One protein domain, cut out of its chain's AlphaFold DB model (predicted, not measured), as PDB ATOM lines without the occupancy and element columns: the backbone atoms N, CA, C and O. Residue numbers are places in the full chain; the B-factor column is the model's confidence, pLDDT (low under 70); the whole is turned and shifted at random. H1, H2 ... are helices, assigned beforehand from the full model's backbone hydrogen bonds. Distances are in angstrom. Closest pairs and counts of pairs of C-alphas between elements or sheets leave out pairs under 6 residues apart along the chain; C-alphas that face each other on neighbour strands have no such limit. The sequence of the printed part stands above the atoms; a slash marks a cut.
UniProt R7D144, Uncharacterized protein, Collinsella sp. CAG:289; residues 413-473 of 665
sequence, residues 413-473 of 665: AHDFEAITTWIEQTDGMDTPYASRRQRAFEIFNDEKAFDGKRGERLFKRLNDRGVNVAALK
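AT A GLANCE: This is residues 413 to 473 of the 665 residues of an uncharacterized protein of Collinsella sp. CAG:289 (UniProt R7D144). Three helices make a small rounded cluster: H2 packs crosswise on H1, H3 packs steeply on H1 near its first residues, and the four-residue H4 folds back near H1 and H2. The printed part has 61 residues, with H1, H2, H3 and H4 in that order, all helix. It is compact, with a radius of gyration of the C-alphas of 10.8 A and spans of 30 by 24 by 17 A.

IN THESE COORDINATES: H1, residues 413 to 426, begins at C-alpha (-46.076, 15.802, 45.203) and is 20.0 A long. H2 is residues 436 to 444, 12.0 A; H3 is 452 to 463, 16.7 A; H4, 469 to 472, ends at C-alpha (-48.469, 0.548, 37.483), 5.8 A.

HOW THE PARTS SIT: H1 and H2 touch, about perpendicular at 81 degrees; their closest C-alphas, Ala 418 and Ile 443, are 6.8 A apart. H1, with residues 415 to 416 alone, touches residues 458 to 462 of H3 at a steep tilt of 60 degrees, the same way; the closest C-alphas, Phe 416 and Leu 458, are 6.7 A apart. H3 and H4 only just touch, with 3 pairs of C-alphas within 8 A, and only at the corner; H2 and H3 are apart. In H2 every O i to N i+4 pair is within hydrogen-bond range, in H1 9 of 10, in H3 7 of 8; H4 is too short for one.

THE WHOLE: The C-alphas of Gly 428 and Lys 453 are farthest apart, 30.8 A. The printed part has no cut, no link is long, and no printed residue is under 70 in pLDDT.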
ATOM      1  N   ALA A 413     -47.500  16.143  45.129       85.44
ATOM      2  CA  ALA A 413     -46.076  15.802  45.203       85.44
ATOM      3  C   ALA A 413     -45.878  14.483  45.963       85.44
ATOM      4  O   ALA A 413     -45.299  13.562  45.400       85.44
ATOM      5  N   HIS A 414     -46.477  14.353  47.149       87.50
ATOM      6  CA  HIS A 414     -46.534  13.101  47.910       87.50
ATOM      7  C   HIS A 414     -47.190  11.962  47.102       87.50
ATOM      8  O   HIS A 414     -46.693  10.842  47.068       87.50
ATOM      9  N   ASP A 415     -48.268  12.259  46.367       87.62
ATOM     10  CA  ASP A 415     -48.951  11.316  45.473       87.62
ATOM     11  C   ASP A 415     -48.038  10.817  44.332       87.62
ATOM     12  O   ASP A 415     -48.213   9.711  43.828       87.62
ATOM     13  N   PHE A 416     -47.092  11.652  43.882       87.62
ATOM     14  CA  PHE A 416     -46.118  11.295  42.845       87.62
ATOM     15  C   PHE A 416     -44.994  10.436  43.433       87.62
ATOM     16  O   PHE A 416     -44.626   9.431  42.836       87.62
ATOM     17  N   GLU A 417     -44.494  10.815  44.608       89.69
ATOM     18  CA  GLU A 417     -43.434  10.116  45.338       89.69
ATOM     19  C   GLU A 417     -43.864   8.699  45.745       89.69
ATOM     20  O   GLU A 417     -43.172   7.734  45.437       89.69
ATOM     21  N   ALA A 418     -45.077   8.543  46.286       90.00
ATOM     22  CA  ALA A 418     -45.651   7.232  46.593       90.00
ATOM     23  C   ALA A 418     -45.798   6.327  45.351       90.00
ATOM     24  O   ALA A 418     -45.677   5.108  45.463       90.00
ATOM     25  N   ILE A 419     -46.014   6.899  44.158       90.81
ATOM     26  CA  ILE A 419     -46.021   6.136  42.899       90.81
ATOM     27  C   ILE A 419     -44.616   5.714  42.488       90.81
ATOM     28  O   ILE A 419     -44.442   4.555  42.123       90.81
ATOM     29  N   THR A 420     -43.628   6.614  42.518       89.00
ATOM     30  CA  THR A 420     -42.252   6.248  42.147       89.00
ATOM     31  C   THR A 420     -41.708   5.190  43.099       89.00
ATOM     32  O   THR A 420     -41.261   4.150  42.631       89.00
ATOM     33  N   THR A 421     -41.912   5.353  44.408       90.81
ATOM     34  CA  THR A 421     -41.541   4.352  45.415       90.81
ATOM     35  C   THR A 421     -42.272   3.019  45.224       90.81
ATOM     36  O   THR A 421     -41.638   1.973  45.323       90.81
ATOM     37  N   TRP A 422     -43.575   3.004  44.902       91.62
ATOM     38  CA  TRP A 422     -44.280   1.743  44.616       91.62
ATOM     39  C   TRP A 422     -43.771   1.071  43.332       91.62
ATOM     40  O   TRP A 422     -43.639  -0.151  43.299       91.62
ATOM     41  N   ILE A 423     -43.452   1.840  42.281       89.44
ATOM     42  CA  ILE A 423     -42.867   1.302  41.043       89.44
ATOM     43  C   ILE A 423     -41.480   0.715  41.334       89.44
ATOM     44  O   ILE A 423     -41.222  -0.420  40.957       89.44
ATOM     45  N   GLU A 424     -40.622   1.428  42.062       88.25
ATOM     46  CA  GLU A 424     -39.284   0.968  42.464       88.25
ATOM     47  C   GLU A 424     -39.339  -0.293  43.347       88.25
ATOM     48  O   GLU A 424     -38.535  -1.205  43.173       88.25
ATOM     49  N   GLN A 425     -40.318  -0.391  44.253       87.19
ATOM     50  CA  GLN A 425     -40.546  -1.572  45.102       87.19
ATOM     51  C   GLN A 425     -41.166  -2.770  44.361       87.19
ATOM     52  O   GLN A 425     -41.150  -3.883  44.889       87.19
ATOM     53  N   THR A 426     -41.747  -2.562  43.174       85.62
ATOM     54  CA  THR A 426     -42.425  -3.612  42.393       85.62
ATOM     55  C   THR A 426     -41.786  -3.894  41.034       85.62
ATOM     56  O   THR A 426     -42.266  -4.774  40.311       85.62
ATOM     57  N   ASP A 427     -40.690  -3.216  40.689       81.75
ATOM     58  CA  ASP A 427     -39.896  -3.563  39.516       81.75
ATOM     59  C   ASP A 427     -39.229  -4.935  39.706       81.75
ATOM     60  O   ASP A 427     -38.910  -5.356  40.818       81.75
ATOM     61  N   GLY A 428     -39.127  -5.703  38.624       73.69
ATOM     62  CA  GLY A 428     -38.743  -7.120  38.657       73.69
ATOM     63  C   GLY A 428     -39.732  -8.078  39.356       73.69
ATOM     64  O   GLY A 428     -39.611  -9.289  39.175       73.69
ATOM     65  N   MET A 429     -40.728  -7.590  40.105       81.88
ATOM     66  CA  MET A 429     -41.704  -8.424  40.823       81.88
ATOM     67  C   MET A 429     -42.883  -8.842  39.927       81.88
ATOM     68  O   MET A 429     -43.396  -8.055  39.119       81.88
ATOM     69  N   ASP A 430     -43.406 -10.060  40.129       79.75
ATOM     70  CA  ASP A 430     -44.614 -10.562  39.447       79.75
ATOM     71  C   ASP A 430     -45.918  -9.988  40.041       79.75
ATOM     72  O   ASP A 430     -46.882 -10.682  40.361       79.75
ATOM     73  N   THR A 431     -45.950  -8.667  40.223       83.06
ATOM     74  CA  THR A 431     -47.153  -7.932  40.613       83.06
ATOM     75  C   THR A 431     -48.243  -8.148  39.556       83.06
ATOM     76  O   THR A 431     -47.996  -7.834  38.386       83.06
ATOM     77  N   PRO A 432     -49.445  -8.637  39.912       84.38
ATOM     78  CA  PRO A 432     -50.510  -8.899  38.949       84.38
ATOM     79  C   PRO A 432     -51.173  -7.606  38.456       84.38
ATOM     80  O   PRO A 432     -51.142  -6.569  39.125       84.38
ATOM     81  N   TYR A 433     -51.836  -7.672  37.298       85.19
ATOM     82  CA  TYR A 433     -52.689  -6.582  36.810       85.19
ATOM     83  C   TYR A 433     -53.940  -6.403  37.686       85.19
ATOM     84  O   TYR A 433     -54.590  -7.386  38.044       85.19
ATOM     85  N   ALA A 434     -54.294  -5.147  37.965       86.50
ATOM     86  CA  ALA A 434     -55.431  -4.750  38.804       86.50
ATOM     87  C   ALA A 434     -56.320  -3.700  38.103       86.50
ATOM     88  O   ALA A 434     -55.972  -3.205  37.026       86.50
ATOM     89  N   SER A 435     -57.467  -3.346  38.688       86.19
ATOM     90  CA  SER A 435     -58.269  -2.189  38.265       86.19
ATOM     91  C   SER A 435     -57.580  -0.860  38.616       86.19
ATOM     92  O   SER A 435     -56.610  -0.817  39.379       86.19
ATOM     93  N   ARG A 436     -58.103   0.253  38.078       88.25
ATOM     94  CA  ARG A 436     -57.643   1.606  38.437       88.25
ATOM     95  C   ARG A 436     -57.801   1.846  39.941       88.25
ATOM     96  O   ARG A 436     -56.851   2.292  40.575       88.25
ATOM     97  N   ARG A 437     -58.966   1.530  40.513       87.75
ATOM     98  CA  ARG A 437     -59.266   1.799  41.925       87.75
ATOM     99  C   ARG A 437     -58.610   0.818  42.884       87.75
ATOM    100  O   ARG A 437     -58.104   1.251  43.910       87.75
ATOM    101  N   GLN A 438     -58.504  -0.461  42.512       87.38
ATOM    102  CA  GLN A 438     -57.710  -1.442  43.263       87.38
ATOM    103  C   GLN A 438     -56.259  -0.960  43.423       87.38
ATOM    104  O   GLN A 438     -55.745  -0.933  44.539       87.38
ATOM    105  N   ARG A 439     -55.614  -0.493  42.341       91.38
ATOM    106  CA  ARG A 439     -54.246   0.047  42.430       91.38
ATOM    107  C   ARG A 439     -54.183   1.383  43.181       91.38
ATOM    108  O   ARG A 439     -53.231   1.599  43.924       91.38
ATOM    109  N   ALA A 440     -55.185   2.254  43.044       89.62
ATOM    110  CA  ALA A 440     -55.274   3.479  43.848       89.62
ATOM    111  C   ALA A 440     -55.314   3.152  45.354       89.62
ATOM    112  O   ALA A 440     -54.520   3.676  46.132       89.62
ATOM    113  N   PHE A 441     -56.169   2.208  45.750       89.31
ATOM    114  CA  PHE A 441     -56.292   1.755  47.129       89.31
ATOM    115  C   PHE A 441     -55.037   1.018  47.627       89.31
ATOM    116  O   PHE A 441     -54.681   1.115  48.801       89.31
ATOM    117  N   GLU A 442     -54.316   0.304  46.763       87.88
ATOM    118  CA  GLU A 442     -53.030  -0.322  47.095       87.88
ATOM    119  C   GLU A 442     -51.912   0.697  47.370       87.88
ATOM    120  O   GLU A 442     -51.171   0.531  48.341       87.88
ATOM    121  N   ILE A 443     -51.797   1.751  46.556       89.06
ATOM    122  CA  ILE A 443     -50.727   2.756  46.680       89.06
ATOM    123  C   ILE A 443     -51.056   3.788  47.769       89.06
ATOM    124  O   ILE A 443     -50.196   4.122  48.577       89.06
ATOM    125  N   PHE A 444     -52.300   4.272  47.820       88.00
ATOM    126  CA  PHE A 444     -52.682   5.447  48.616       88.00
ATOM    127  C   PHE A 444     -53.583   5.163  49.818       88.00
ATOM    128  O   PHE A 444     -53.850   6.082  50.586       88.00
ATOM    129  N   ASN A 445     -54.098   3.935  49.968       86.25
ATOM    130  CA  ASN A 445     -55.212   3.636  50.885       86.25
ATOM    131  C   ASN A 445     -56.490   4.455  50.569       86.25
ATOM    132  O   ASN A 445     -57.322   4.671  51.443       86.25
ATOM    133  N   ASP A 446     -56.631   4.904  49.314       85.94
ATOM    134  CA  ASP A 446     -57.723   5.732  48.789       85.94
ATOM    135  C   ASP A 446     -58.079   5.251  47.369       85.94
ATOM    136  O   ASP A 446     -57.330   5.465  46.412       85.94
ATOM    137  N   GLU A 447     -59.235   4.599  47.225       84.19
ATOM    138  CA  GLU A 447     -59.751   4.071  45.950       84.19
ATOM    139  C   GLU A 447     -59.960   5.160  44.872       84.19
ATOM    140  O   GLU A 447     -59.928   4.875  43.673       84.19
ATOM    141  N   LYS A 448     -60.177   6.416  45.293       86.88
ATOM    142  CA  LYS A 448     -60.499   7.580  44.454       86.88
ATOM    143  C   LYS A 448     -59.277   8.463  44.179       86.88
ATOM    144  O   LYS A 448     -59.411   9.439  43.442       86.88
ATOM    145  N   ALA A 449     -58.081   8.127  44.671       86.62
ATOM    146  CA  ALA A 449     -56.870   8.926  44.446       86.62
ATOM    147  C   ALA A 449     -56.550   9.133  42.952       86.62
ATOM    148  O   ALA A 449     -56.125  10.215  42.534       86.62
ATOM    149  N   PHE A 450     -56.824   8.117  42.126       88.12
ATOM    150  CA  PHE A 450     -56.697   8.185  40.670       88.12
ATOM    151  C   PHE A 450     -57.915   8.784  39.944       88.12
ATOM    152  O   PHE A 450     -57.860   8.926  38.720       88.12
ATOM    153  N   ASP A 451     -58.999   9.158  40.622       86.12
ATOM    154  CA  ASP A 451     -60.216   9.649  39.967       86.12
ATOM    155  C   ASP A 451     -60.246  11.185  39.820       86.12
ATOM    156  O   ASP A 451     -59.660  11.959  40.586       86.12
ATOM    157  N   GLY A 452     -60.926  11.633  38.759       86.31
ATOM    158  CA  GLY A 452     -61.125  13.041  38.414       86.31
ATOM    159  C   GLY A 452     -59.844  13.885  38.333       86.31
ATOM    160  O   GLY A 452     -58.745  13.407  38.050       86.31
ATOM    161  N   LYS A 453     -59.987  15.183  38.622       86.00
ATOM    162  CA  LYS A 453     -58.933  16.193  38.422       86.00
ATOM    163  C   LYS A 453     -57.676  15.990  39.278       86.00
ATOM    164  O   LYS A 453     -56.655  16.606  38.978       86.00
ATOM    165  N   ARG A 454     -57.711  15.204  40.362       85.31
ATOM    166  CA  ARG A 454     -56.494  14.828  41.116       85.31
ATOM    167  C   ARG A 454     -55.693  13.829  40.288       85.31
ATOM    168  O   ARG A 454     -54.603  14.177  39.837       85.31
ATOM    169  N   GLY A 455     -56.297  12.683  39.973       86.31
ATOM    170  CA  GLY A 455     -55.695  11.654  39.132       86.31
ATOM    171  C   GLY A 455     -55.246  12.165  37.762       86.31
ATOM    172  O   GLY A 455     -54.119  11.903  37.364       86.31
ATOM    173  N   GLU A 456     -56.059  12.959  37.059       88.00
ATOM    174  CA  GLU A 456     -55.688  13.562  35.762       88.00
ATOM    175  C   GLU A 456     -54.376  14.363  35.831       88.00
ATOM    176  O   GLU A 456     -53.496  14.197  34.984       88.00
ATOM    177  N   ARG A 457     -54.213  15.212  36.856       88.19
ATOM    178  CA  ARG A 457     -52.989  16.008  37.054       88.19
ATOM    179  C   ARG A 457     -51.810  15.149  37.512       88.19
ATOM    180  O   ARG A 457     -50.677  15.475  37.166       88.19
ATOM    181  N   LEU A 458     -52.068  14.067  38.243       88.81
ATOM    182  CA  LEU A 458     -51.054  13.109  38.680       88.81
ATOM    183  C   LEU A 458     -50.508  12.302  37.493       88.81
ATOM    184  O   LEU A 458     -49.305  12.323  37.252       88.81
ATOM    185  N   PHE A 459     -51.380  11.700  36.675       89.06
ATOM    186  CA  PHE A 459     -50.990  11.019  35.435       89.06
ATOM    187  C   PHE A 459     -50.301  11.958  34.444       89.06
ATOM    188  O   PHE A 459     -49.317  11.561  33.823       89.06
ATOM    189  N   LYS A 460     -50.741  13.223  34.343       89.19
ATOM    190  CA  LYS A 460     -49.997  14.210  33.556       89.19
ATOM    191  C   LYS A 460     -48.595  14.446  34.133       89.19
ATOM    192  O   LYS A 460     -47.632  14.357  33.388       89.19
ATOM    193  N   ARG A 461     -48.454  14.676  35.445       88.50
ATOM    194  CA  ARG A 461     -47.150  14.889  36.106       88.50
ATOM    195  C   ARG A 461     -46.200  13.689  35.968       88.50
ATOM    196  O   ARG A 461     -44.996  13.907  35.885       88.50
ATOM    197  N   LEU A 462     -46.718  12.459  35.939       88.69
ATOM    198  CA  LEU A 462     -45.936  11.245  35.663       88.69
ATOM    199  C   LEU A 462     -45.376  11.266  34.235       88.69
ATOM    200  O   LEU A 462     -44.163  11.172  34.061       88.69
ATOM    201  N   ASN A 463     -46.236  11.497  33.237       89.38
ATOM    202  CA  ASN A 463     -45.831  11.610  31.831       89.38
ATOM    203  C   ASN A 463     -44.864  12.788  31.595       89.38
ATOM    204  O   ASN A 463     -43.830  12.609  30.961       89.38
ATOM    205  N   ASP A 464     -45.161  13.968  32.157       89.31
ATOM    206  CA  ASP A 464     -44.333  15.186  32.086       89.31
ATOM    207  C   ASP A 464     -42.932  14.980  32.723       89.31
ATOM    208  O   ASP A 464     -42.020  15.765  32.470       89.31
ATOM    209  N   ARG A 465     -42.749  13.935  33.550       86.81
ATOM    210  CA  ARG A 465     -41.470  13.523  34.164       86.81
ATOM    211  C   ARG A 465     -40.902  12.207  33.608       86.81
ATOM    212  O   ARG A 465     -39.928  11.701  34.155       86.81
ATOM    213  N   GLY A 466     -41.485  11.648  32.547       85.25
ATOM    214  CA  GLY A 466     -41.009  10.415  31.910       85.25
ATOM    215  C   GLY A 466     -41.241   9.123  32.706       85.25
ATOM    216  O   GLY A 466     -40.699   8.084  32.333       85.25
ATOM    217  N   VAL A 467     -42.043   9.145  33.777       86.50
ATOM    218  CA  VAL A 467     -42.353   7.937  34.561       86.50
ATOM    219  C   VAL A 467     -43.282   7.035  33.749       86.50
ATOM    220  O   VAL A 467     -44.361   7.456  33.328       86.50
ATOM    221  N   ASN A 468     -42.887   5.777  33.541       83.50
ATOM    222  CA  ASN A 468     -43.664   4.828  32.750       83.50
ATOM    223  C   ASN A 468     -44.955   4.410  33.478       83.50
ATOM    224  O   ASN A 468     -44.968   3.467  34.266       83.50
ATOM    225  N   VAL A 469     -46.073   5.064  33.153       84.00
ATOM    226  CA  VAL A 469     -47.404   4.772  33.715       84.00
ATOM    227  C   VAL A 469     -47.847   3.313  33.493       84.00
ATOM    228  O   VAL A 469     -48.638   2.797  34.281       84.00
ATOM    229  N   ALA A 470     -47.316   2.599  32.491       85.00
ATOM    230  CA  ALA A 470     -47.613   1.176  32.303       85.00
ATOM    231  C   ALA A 470     -47.015   0.279  33.408       85.00
ATOM    232  O   ALA A 470     -47.563  -0.795  33.667       85.00
ATOM    233  N   ALA A 471     -45.962   0.725  34.108       86.31
ATOM    234  CA  ALA A 471     -45.367   0.007  35.240       86.31
ATOM    235  C   ALA A 471     -46.332  -0.135  36.432       86.31
ATOM    236  O   ALA A 471     -46.221  -1.082  37.200       86.31
ATOM    237  N   LEU A 472     -47.367   0.714  36.525       86.56
ATOM    238  CA  LEU A 472     -48.469   0.548  37.483       86.56
ATOM    239  C   LEU A 472     -49.311  -0.720  37.234       86.56
ATOM    240  O   LEU A 472     -50.194  -1.033  38.035       86.56
ATOM    241  N   LYS A 473     -49.104  -1.433  36.114       86.81
ATOM    242  CA  LYS A 473     -49.845  -2.641  35.705       86.81
ATOM    243  C   LYS A 473     -51.366  -2.476  35.907       86.81
ATOM    244  O   LYS A 473     -52.043  -3.343  36.461       86.81
TER     245      LYS A 473